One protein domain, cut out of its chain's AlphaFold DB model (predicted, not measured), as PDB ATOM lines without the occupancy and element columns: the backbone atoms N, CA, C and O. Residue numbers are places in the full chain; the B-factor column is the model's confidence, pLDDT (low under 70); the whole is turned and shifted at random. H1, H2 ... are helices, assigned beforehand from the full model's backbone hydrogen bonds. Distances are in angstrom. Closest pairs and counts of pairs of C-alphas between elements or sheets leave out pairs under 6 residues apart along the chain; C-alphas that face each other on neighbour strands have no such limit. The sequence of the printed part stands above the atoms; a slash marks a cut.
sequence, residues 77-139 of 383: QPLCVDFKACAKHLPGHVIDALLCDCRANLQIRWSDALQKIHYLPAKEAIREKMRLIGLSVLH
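What this domain is: This is residues 77 to 139 of the 383 residues of the protein "Ribonuclease H" of Zancudomyces culisetae (UniProt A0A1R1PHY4). What does the model look like along the printed part, from its first residue? One long straight helix, H2, makes the long axis; the short helix H1 sits by its first residues, and after its last residue, Lys 116, the backbone turns and H3 folds back beside residues 107 to 114 of H2, the two forming an uneven helical hairpin. The turns at the two ends stick out, at residues 88 to 94 and at residues 116 to 121. What is it made of, and how large is it? The printed part has 63 residues with three named helices in the order H1, H2, H3 and no named strand, and its class is all helix. It is loose, with a radius of gyration of the C-alphas of 14.1 A, and elongated, spanning 42 by 22 by 18 A.

How they stand to each other: How does the first helix stand to the second? H1, residues 83 to 87, is close to but not clearly touching H2, residues 92 to 116: their closest C-alphas, those of Ala 87 and Ile 95, are 6.9 A apart. How do the second and third helices stand? H2 touches H3, residues 120 to 132, with its residues 107 to 114 alone, and the closest C-alphas, those of Leu 114 and Lys 123, are 5.6 A apart. They run opposite ways at a shallow tilt of 22 degrees and form a helical hairpin. Do H1 and H3 meet? They are apart. What do the backbone atoms show? In H1, H2 and H3 every O i to N i+4 pair is within hydrogen-bond range.

Where its parts are: Where does H1 lie? It runs from Phe 83, with its C-alpha at (376.044, 288.921, 275.398), to Ala 87, and measures 5.8 A from first to last C-alpha. Where does H2 run? It goes from Gly 92, with its C-alpha at (388.578, 284.423, 277.198), to Lys 116, with its C-alpha at (361.185, 269.771, 259.047), over 36.0 A. Where does H3 end? It runs from Leu 120 to Leu 132, over 18.5 A, and its last C-alpha is at (378.503, 281.333, 255.259).

The domain as a whole: How far does the whole reach? The two C-alphas farthest apart, those of His 89 and His 118, are 42.2 A from each other, and the first and last printed C-alphas, those of Gln 77 and His 139, are 24.1 A apart. Are there cuts or long links? The printed part has no cut, and the links from H1 to H2 and from H2 to H3 are both tight. How confident is the model? The mean pLDDT of the printed part is 93.7, and no printed residue is under 70.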
ATOM      1  N   GLN A  77     375.950 283.597 268.989       92.25
ATOM      2  CA  GLN A  77     376.134 284.132 270.332       92.25
ATOM      3  C   GLN A  77     375.351 283.324 271.375       92.25
ATOM      4  O   GLN A  77     374.258 282.823 271.094       92.25
ATOM      5  N   PRO A  78     375.881 283.217 272.606       89.94
ATOM      6  CA  PRO A  78     375.150 282.662 273.728       89.94
ATOM      7  C   PRO A  78     373.852 283.403 273.995       89.94
ATOM      8  O   PRO A  78     373.798 284.630 274.043       89.94
ATOM      9  N   LEU A  79     372.807 282.616 274.227       84.44
ATOM     10  CA  LEU A  79     371.491 283.111 274.602       84.44
ATOM     11  C   LEU A  79     371.554 283.776 275.978       84.44
ATOM     12  O   LEU A  79     371.586 283.085 276.998       84.44
ATOM     13  N   CYS A  80     371.578 285.102 275.967       83.50
ATOM     14  CA  CYS A  80     371.438 285.994 277.112       83.50
ATOM     15  C   CYS A  80     370.934 287.355 276.606       83.50
ATOM     16  O   CYS A  80     370.933 287.602 275.397       83.50
ATOM     17  N   VAL A  81     370.469 288.212 277.518       78.75
ATOM     18  CA  VAL A  81     369.837 289.496 277.163       78.75
ATOM     19  C   VAL A  81     370.805 290.416 276.408       78.75
ATOM     20  O   VAL A  81     370.435 290.989 275.388       78.75
ATOM     21  N   ASP A  82     372.057 290.503 276.866       87.75
ATOM     22  CA  ASP A  82     373.122 291.258 276.198       87.75
ATOM     23  C   ASP A  82     374.472 290.539 276.346       87.75
ATOM     24  O   ASP A  82     375.237 290.764 277.290       87.75
ATOM     25  N   PHE A  83     374.780 289.659 275.388       92.38
ATOM     26  CA  PHE A  83     376.044 288.921 275.398       92.38
ATOM     27  C   PHE A  83     377.252 289.839 275.265       92.38
ATOM     28  O   PHE A  83     378.293 289.564 275.853       92.38
ATOM     29  N   LYS A  84     377.136 290.942 274.520       93.50
ATOM     30  CA  LYS A  84     378.257 291.864 274.307       93.50
ATOM     31  C   LYS A  84     378.614 292.601 275.591       93.50
ATOM     32  O   LYS A  84     379.799 292.823 275.836       93.50
ATOM     33  N   ALA A  85     377.623 292.973 276.400       94.25
ATOM     34  CA  ALA A  85     377.864 293.506 277.735       94.25
ATOM     35  C   ALA A  85     378.484 292.439 278.645       94.25
ATOM     36  O   ALA A  85     379.540 292.685 279.223       94.25
ATOM     37  N   CYS A  86     377.899 291.239 278.696       95.62
ATOM     38  CA  CYS A  86     378.393 290.162 279.558       95.62
ATOM     39  C   CYS A  86     379.824 289.728 279.209       95.62
ATOM     40  O   CYS A  86     380.640 289.531 280.102       95.62
ATOM     41  N   ALA A  87     380.154 289.613 277.920       96.25
ATOM     42  CA  ALA A  87     381.449 289.131 277.437       96.25
ATOM     43  C   ALA A  87     382.635 289.975 277.923       96.25
ATOM     44  O   ALA A  87     383.740 289.453 278.028       96.25
ATOM     45  N   LYS A  88     382.419 291.247 278.280       96.62
ATOM     46  CA  LYS A  88     383.458 292.105 278.878       96.62
ATOM     47  C   LYS A  88     383.914 291.616 280.256       96.62
ATOM     48  O   LYS A  88     385.024 291.935 280.662       96.62
ATOM     49  N   HIS A  89     383.072 290.842 280.936       96.06
ATOM     50  CA  HIS A  89     383.293 290.314 282.283       96.06
ATOM     51  C   HIS A  89     383.628 288.814 282.289       96.06
ATOM     52  O   HIS A  89     383.786 288.212 283.350       96.06
ATOM     53  N   LEU A  90     383.715 288.181 281.113       96.69
ATOM     54  CA  LEU A  90     383.998 286.754 280.995       96.69
ATOM     55  C   LEU A  90     385.474 286.515 280.652       96.69
ATOM     56  O   LEU A  90     386.016 287.172 279.762       96.69
ATOM     57  N   PRO A  91     386.133 285.523 281.280       96.38
ATOM     58  CA  PRO A  91     387.449 285.076 280.838       96.38
ATOM     59  C   PRO A  91     387.431 284.593 279.376       96.38
ATOM     60  O   PRO A  91     386.476 283.951 278.944       96.38
ATOM     61  N   GLY A  92     388.516 284.806 278.622       96.69
ATOM     62  CA  GLY A  92     388.578 284.423 277.198       96.69
ATOM     63  C   GLY A  92     388.254 282.944 276.934       96.69
ATOM     64  O   GLY A  92     387.425 282.632 276.087       96.69
ATOM     65  N   HIS A  93     388.799 282.031 277.744       96.19
ATOM     66  CA  HIS A  93     388.521 280.593 277.618       96.19
ATOM     67  C   HIS A  93     387.051 280.220 277.902       96.19
ATOM     68  O   HIS A  93     386.553 279.224 277.381       96.19
ATOM     69  N   VAL A  94     386.348 281.012 278.722       96.94
ATOM     70  CA  VAL A  94     384.907 280.856 278.975       96.94
ATOM     71  C   VAL A  94     384.118 281.275 277.737       96.94
ATOM     72  O   VAL A  94     383.210 280.555 277.325       96.94
ATOM     73  N   ILE A  95     384.486 282.401 277.116       97.00
ATOM     74  CA  ILE A  95     383.878 282.874 275.863       97.00
ATOM     75  C   ILE A  95     384.049 281.821 274.765       97.00
ATOM     76  O   ILE A  95     383.066 281.448 274.124       97.00
ATOM     77  N   ASP A  96     385.258 281.283 274.597       96.25
ATOM     78  CA  ASP A  96     385.544 280.249 273.599       96.25
ATOM     79  C   ASP A  96     384.690 278.990 273.816       96.25
ATOM     80  O   ASP A  96     384.103 278.459 272.867       96.25
ATOM     81  N   ALA A  97     384.562 278.534 275.068       95.88
ATOM     82  CA  ALA A  97     383.730 277.384 275.417       95.88
ATOM     83  C   ALA A  97     382.245 277.627 275.098       95.88
ATOM     84  O   ALA A  97     381.586 276.762 274.516       95.88
ATOM     85  N   LEU A  98     381.727 278.813 275.430       95.69
ATOM     86  CA  LEU A  98     380.343 279.196 275.149       95.69
ATOM     87  C   LEU A  98     380.067 279.296 273.645       95.69
ATOM     88  O   LEU A  98     379.057 278.774 273.178       95.69
ATOM     89  N   LEU A  99     380.957 279.926 272.875       95.38
ATOM     90  CA  LEU A  99     380.815 280.044 271.420       95.38
ATOM     91  C   LEU A  99     380.905 278.678 270.730       95.38
ATOM     92  O   LEU A  99     380.154 278.410 269.789       95.38
ATOM     93  N   CYS A 100     381.777 277.790 271.215       94.81
ATOM     94  CA  CYS A 100     381.867 276.417 270.727       94.81
ATOM     95  C   CYS A 100     380.552 275.649 270.950       94.81
ATOM     96  O   CYS A 100     380.044 275.023 270.016       94.81
ATOM     97  N   ASP A 101     379.974 275.727 272.155       93.31
ATOM     98  CA  ASP A 101     378.677 275.115 272.466       93.31
ATOM     99  C   ASP A 101     377.544 275.713 271.615       93.31
ATOM    100  O   ASP A 101     376.746 274.981 271.024       93.31
ATOM    101  N   CYS A 102     377.506 277.039 271.458       93.56
ATOM    102  CA  CYS A 102     376.491 277.711 270.644       93.56
ATOM    103  C   CYS A 102     376.560 277.284 269.180       93.56
ATOM    104  O   CYS A 102     375.529 276.974 268.580       93.56
ATOM    105  N   ARG A 103     377.769 277.183 268.617       95.31
ATOM    106  CA  ARG A 103     377.983 276.688 267.255       95.31
ATOM    107  C   ARG A 103     377.488 275.248 267.092       95.31
ATOM    108  O   ARG A 103     376.798 274.959 266.114       95.31
ATOM    109  N   ALA A 104     377.799 274.365 268.043       92.62
ATOM    110  CA  ALA A 104     377.349 272.973 268.017       92.62
ATOM    111  C   ALA A 104     375.815 272.871 268.089       92.62
ATOM    112  O   ALA A 104     375.190 272.209 267.256       92.62
ATOM    113  N   ASN A 105     375.191 273.594 269.024       90.88
ATOM    114  CA  ASN A 105     373.736 273.628 269.180       90.88
ATOM    115  C   ASN A 105     373.030 274.230 267.957       90.88
ATOM    116  O   ASN A 105     372.000 273.714 267.518       90.88
ATOM    117  N   LEU A 106     373.592 275.289 267.364       94.12
ATOM    118  CA  LEU A 106     373.082 275.879 266.129       94.12
ATOM    119  C   LEU A 106     373.116 274.874 264.977       94.12
ATOM    120  O   LEU A 106     372.130 274.738 264.252       94.12
ATOM    121  N   GLN A 107     374.218 274.136 264.829       95.19
ATOM    122  CA  GLN A 107     374.360 273.129 263.782       95.19
ATOM    123  C   GLN A 107     373.288 272.044 263.875       95.19
ATOM    124  O   GLN A 107     372.680 271.691 262.860       95.19
ATOM    125  N   ILE A 108     373.029 271.541 265.082       91.69
ATOM    126  CA  ILE A 108     371.993 270.535 265.337       91.69
ATOM    127  C   ILE A 108     370.616 271.103 265.005       91.69
ATOM    128  O   ILE A 108     369.875 270.514 264.216       91.69
ATOM    129  N   ARG A 109     370.294 272.278 265.555       93.06
ATOM    130  CA  ARG A 109     368.990 272.925 265.392       93.06
ATOM    131  C   ARG A 109     368.676 273.246 263.935       93.06
ATOM    132  O   ARG A 109     367.591 272.928 263.460       93.06
ATOM    133  N   TRP A 110     369.616 273.829 263.196       95.31
ATOM    134  CA  TRP A 110     369.402 274.141 261.783       95.31
ATOM    135  C   TRP A 110     369.414 272.890 260.895       95.31
ATOM    136  O   TRP A 110     368.664 272.836 259.922       95.31
ATOM    137  N   SER A 111     370.158 271.837 261.255       94.62
ATOM    138  CA  SER A 111     370.043 270.537 260.572       94.62
ATOM    139  C   SER A 111     368.654 269.914 260.767       94.62
ATOM    140  O   SER A 111     368.076 269.395 259.812       94.62
ATOM    141  N   ASP A 112     368.087 270.004 261.973       91.00
ATOM    142  CA  ASP A 112     366.708 269.593 262.263       91.00
ATOM    143  C   ASP A 112     365.679 270.457 261.508       91.00
ATOM    144  O   ASP A 112     364.756 269.927 260.882       91.00
ATOM    145  N   ALA A 113     365.882 271.777 261.457       93.00
ATOM    146  CA  ALA A 113     365.039 272.692 260.686       93.00
ATOM    147  C   ALA A 113     364.987 272.315 259.197       93.00
ATOM    148  O   ALA A 113     363.907 272.236 258.611       93.00
ATOM    149  N   LEU A 114     366.134 271.996 258.588       95.81
ATOM    150  CA  LEU A 114     366.212 271.569 257.186       95.81
ATOM    151  C   LEU A 114     365.438 270.273 256.898       95.81
ATOM    152  O   LEU A 114     364.970 270.076 255.768       95.81
ATOM    153  N   GLN A 115     365.284 269.398 257.892       93.75
ATOM    154  CA  GLN A 115     364.474 268.184 257.773       93.75
ATOM    155  C   GLN A 115     362.976 268.494 257.873       93.75
ATOM    156  O   GLN A 115     362.193 267.903 257.133       93.75
ATOM    157  N   LYS A 116     362.588 269.438 258.741       92.25
ATOM    158  CA  LYS A 116     361.185 269.771 259.047       92.25
ATOM    159  C   LYS A 116     360.540 270.783 258.099       92.25
ATOM    160  O   LYS A 116     359.327 270.762 257.930       92.25
ATOM    161  N   ILE A 117     361.314 271.685 257.502       94.62
ATOM    162  CA  ILE A 117     360.787 272.665 256.545       94.62
ATOM    163  C   ILE A 117     360.321 271.929 255.283       94.62
ATOM    164  O   ILE A 117     360.972 270.989 254.835       94.62
ATOM    165  N   HIS A 118     359.218 272.359 254.674       94.50
ATOM    166  CA  HIS A 118     358.777 271.853 253.365       94.50
ATOM    167  C   HIS A 118     359.004 272.865 252.238       94.50
ATOM    168  O   HIS A 118     359.228 272.478 251.094       94.50
ATOM    169  N   TYR A 119     359.013 274.158 252.564       95.19
ATOM    170  CA  TYR A 119     359.220 275.231 251.601       95.19
ATOM    171  C   TYR A 119     360.687 275.296 251.146       95.19
ATOM    172  O   TYR A 119     361.584 275.605 251.934       95.19
ATOM    173  N   LEU A 120     360.935 274.975 249.872       95.69
ATOM    174  CA  LEU A 120     362.286 274.832 249.319       95.69
ATOM    175  C   LEU A 120     363.144 276.109 249.441       95.69
ATOM    176  O   LEU A 120     364.263 275.986 249.946       95.69
ATOM    177  N   PRO A 121     362.645 277.322 249.122       95.50
ATOM    178  CA  PRO A 121     363.443 278.541 249.266       95.50
ATOM    179  C   PRO A 121     363.915 278.799 250.705       95.50
ATOM    180  O   PRO A 121     365.048 279.223 250.920       95.50
ATOM    181  N   ALA A 122     363.102 278.469 251.718       94.56
ATOM    182  CA  ALA A 122     363.528 278.574 253.116       94.56
ATOM    183  C   ALA A 122     364.649 277.576 253.463       94.56
ATOM    184  O   ALA A 122     365.575 277.931 254.195       94.56
ATOM    185  N   LYS A 123     364.621 276.350 252.915       96.25
ATOM    186  CA  LYS A 123     365.733 275.398 253.093       96.25
ATOM    187  C   LYS A 123     367.023 275.922 252.488       96.25
ATOM    188  O   LYS A 123     368.077 275.802 253.105       96.25
ATOM    189  N   GLU A 124     366.952 276.454 251.276       96.06
ATOM    190  CA  GLU A 124     368.115 276.995 250.572       96.06
ATOM    191  C   GLU A 124     368.707 278.186 251.326       96.06
ATOM    192  O   GLU A 124     369.916 278.213 251.545       96.06
ATOM    193  N   ALA A 125     367.864 279.085 251.841       94.38
ATOM    194  CA  ALA A 125     368.302 280.200 252.676       94.38
ATOM    195  C   ALA A 125     369.032 279.735 253.950       94.38
ATOM    196  O   ALA A 125     370.085 280.277 254.289       94.38
ATOM    197  N   ILE A 126     368.519 278.711 254.647       95.19
ATOM    198  CA  ILE A 126     369.195 278.152 255.831       95.19
ATOM    199  C   ILE A 126     370.510 277.475 255.443       95.19
ATOM    200  O   ILE A 126     371.512 277.699 256.114       95.19
ATOM    201  N   ARG A 127     370.549 276.684 254.362       96.50
ATOM    202  CA  ARG A 127     371.794 276.048 253.886       96.50
ATOM    203  C   ARG A 127     372.855 277.079 253.535       96.50
ATOM    204  O   ARG A 127     374.013 276.897 253.902       96.50
ATOM    205  N   GLU A 128     372.466 278.149 252.854       95.94
ATOM    206  CA  GLU A 128     373.388 279.218 252.492       95.94
ATOM    207  C   GLU A 128     373.904 279.940 253.738       95.94
ATOM    208  O   GLU A 128     375.114 280.104 253.890       95.94
ATOM    209  N   LYS A 129     373.025 280.268 254.696       94.75
ATOM    210  CA  LYS A 129     373.461 280.817 255.988       94.75
ATOM    211  C   LYS A 129     374.403 279.869 256.728       94.75
ATOM    212  O   LYS A 129     375.441 280.331 257.189       94.75
ATOM    213  N   MET A 130     374.093 278.569 256.806       96.25
ATOM    214  CA  MET A 130     374.983 277.549 257.387       96.25
ATOM    215  C   MET A 130     376.358 277.580 256.720       96.25
ATOM    216  O   MET A 130     377.367 277.642 257.417       96.25
ATOM    217  N   ARG A 131     376.402 277.591 255.383       96.62
ATOM    218  CA  ARG A 131     377.644 277.630 254.607       96.62
ATOM    219  C   ARG A 131     378.470 278.879 254.920       96.62
ATOM    220  O   ARG A 131     379.670 278.754 255.147       96.62
ATOM    221  N   LEU A 132     377.837 280.055 254.976       95.75
ATOM    222  CA  LEU A 132     378.503 281.333 255.259       95.75
ATOM    223  C   LEU A 132     379.167 281.369 256.640       95.75
ATOM    224  O   LEU A 132     380.247 281.935 256.777       95.75
ATOM    225  N   ILE A 133     378.562 280.734 257.645       95.06
ATOM    226  CA  ILE A 133     379.121 280.658 259.007       95.06
ATOM    227  C   ILE A 133     379.941 279.378 259.260       95.06
ATOM    228  O   ILE A 133     380.365 279.105 260.384       95.06
ATOM    229  N   GLY A 134     380.199 278.586 258.213       95.69
ATOM    230  CA  GLY A 134     381.022 277.376 258.269       95.69
ATOM    231  C   GLY A 134     380.384 276.215 259.040       95.69
ATOM    232  O   GLY A 134     381.090 275.462 259.714       95.69
ATOM    233  N   LEU A 135     379.060 276.085 259.001       95.44
ATOM    234  CA  LEU A 135     378.331 274.917 259.495       95.44
ATOM    235  C   LEU A 135     378.040 273.937 258.359       95.44
ATOM    236  O   LEU A 135     377.780 274.332 257.222       95.44
ATOM    237  N   SER A 136     378.024 272.646 258.684       92.88
ATOM    238  CA  SER A 136     377.650 271.577 257.757       92.88
ATOM    239  C   SER A 136     376.332 270.924 258.167       92.88
ATOM    240  O   SER A 136     375.985 270.853 259.348       92.88
ATOM    241  N   VAL A 137     375.579 270.438 257.177       89.62
ATOM    242  CA  VAL A 137     374.336 269.699 257.423       89.62
ATOM    243  C   VAL A 137     374.682 268.339 258.013       89.62
ATOM    244  O   VAL A 137     375.305 267.512 257.345       89.62
ATOM    245  N   LEU A 138     374.234 268.079 259.239       88.94
ATOM    246  CA  LEU A 138     374.395 266.767 259.855       88.94
ATOM    247  C   LEU A 138     373.503 265.764 259.125       88.94
ATOM    248  O   LEU A 138     372.274 265.865 259.129       88.94
ATOM    249  N   HIS A 139     374.133 264.802 258.456       82.81
ATOM    250  CA  HIS A 139     373.426 263.654 257.907       82.81
ATOM    251  C   HIS A 139     373.144 262.739 259.097       82.81
ATOM    252  O   HIS A 139     374.063 262.436 259.852       82.81
TER     253      HIS A 139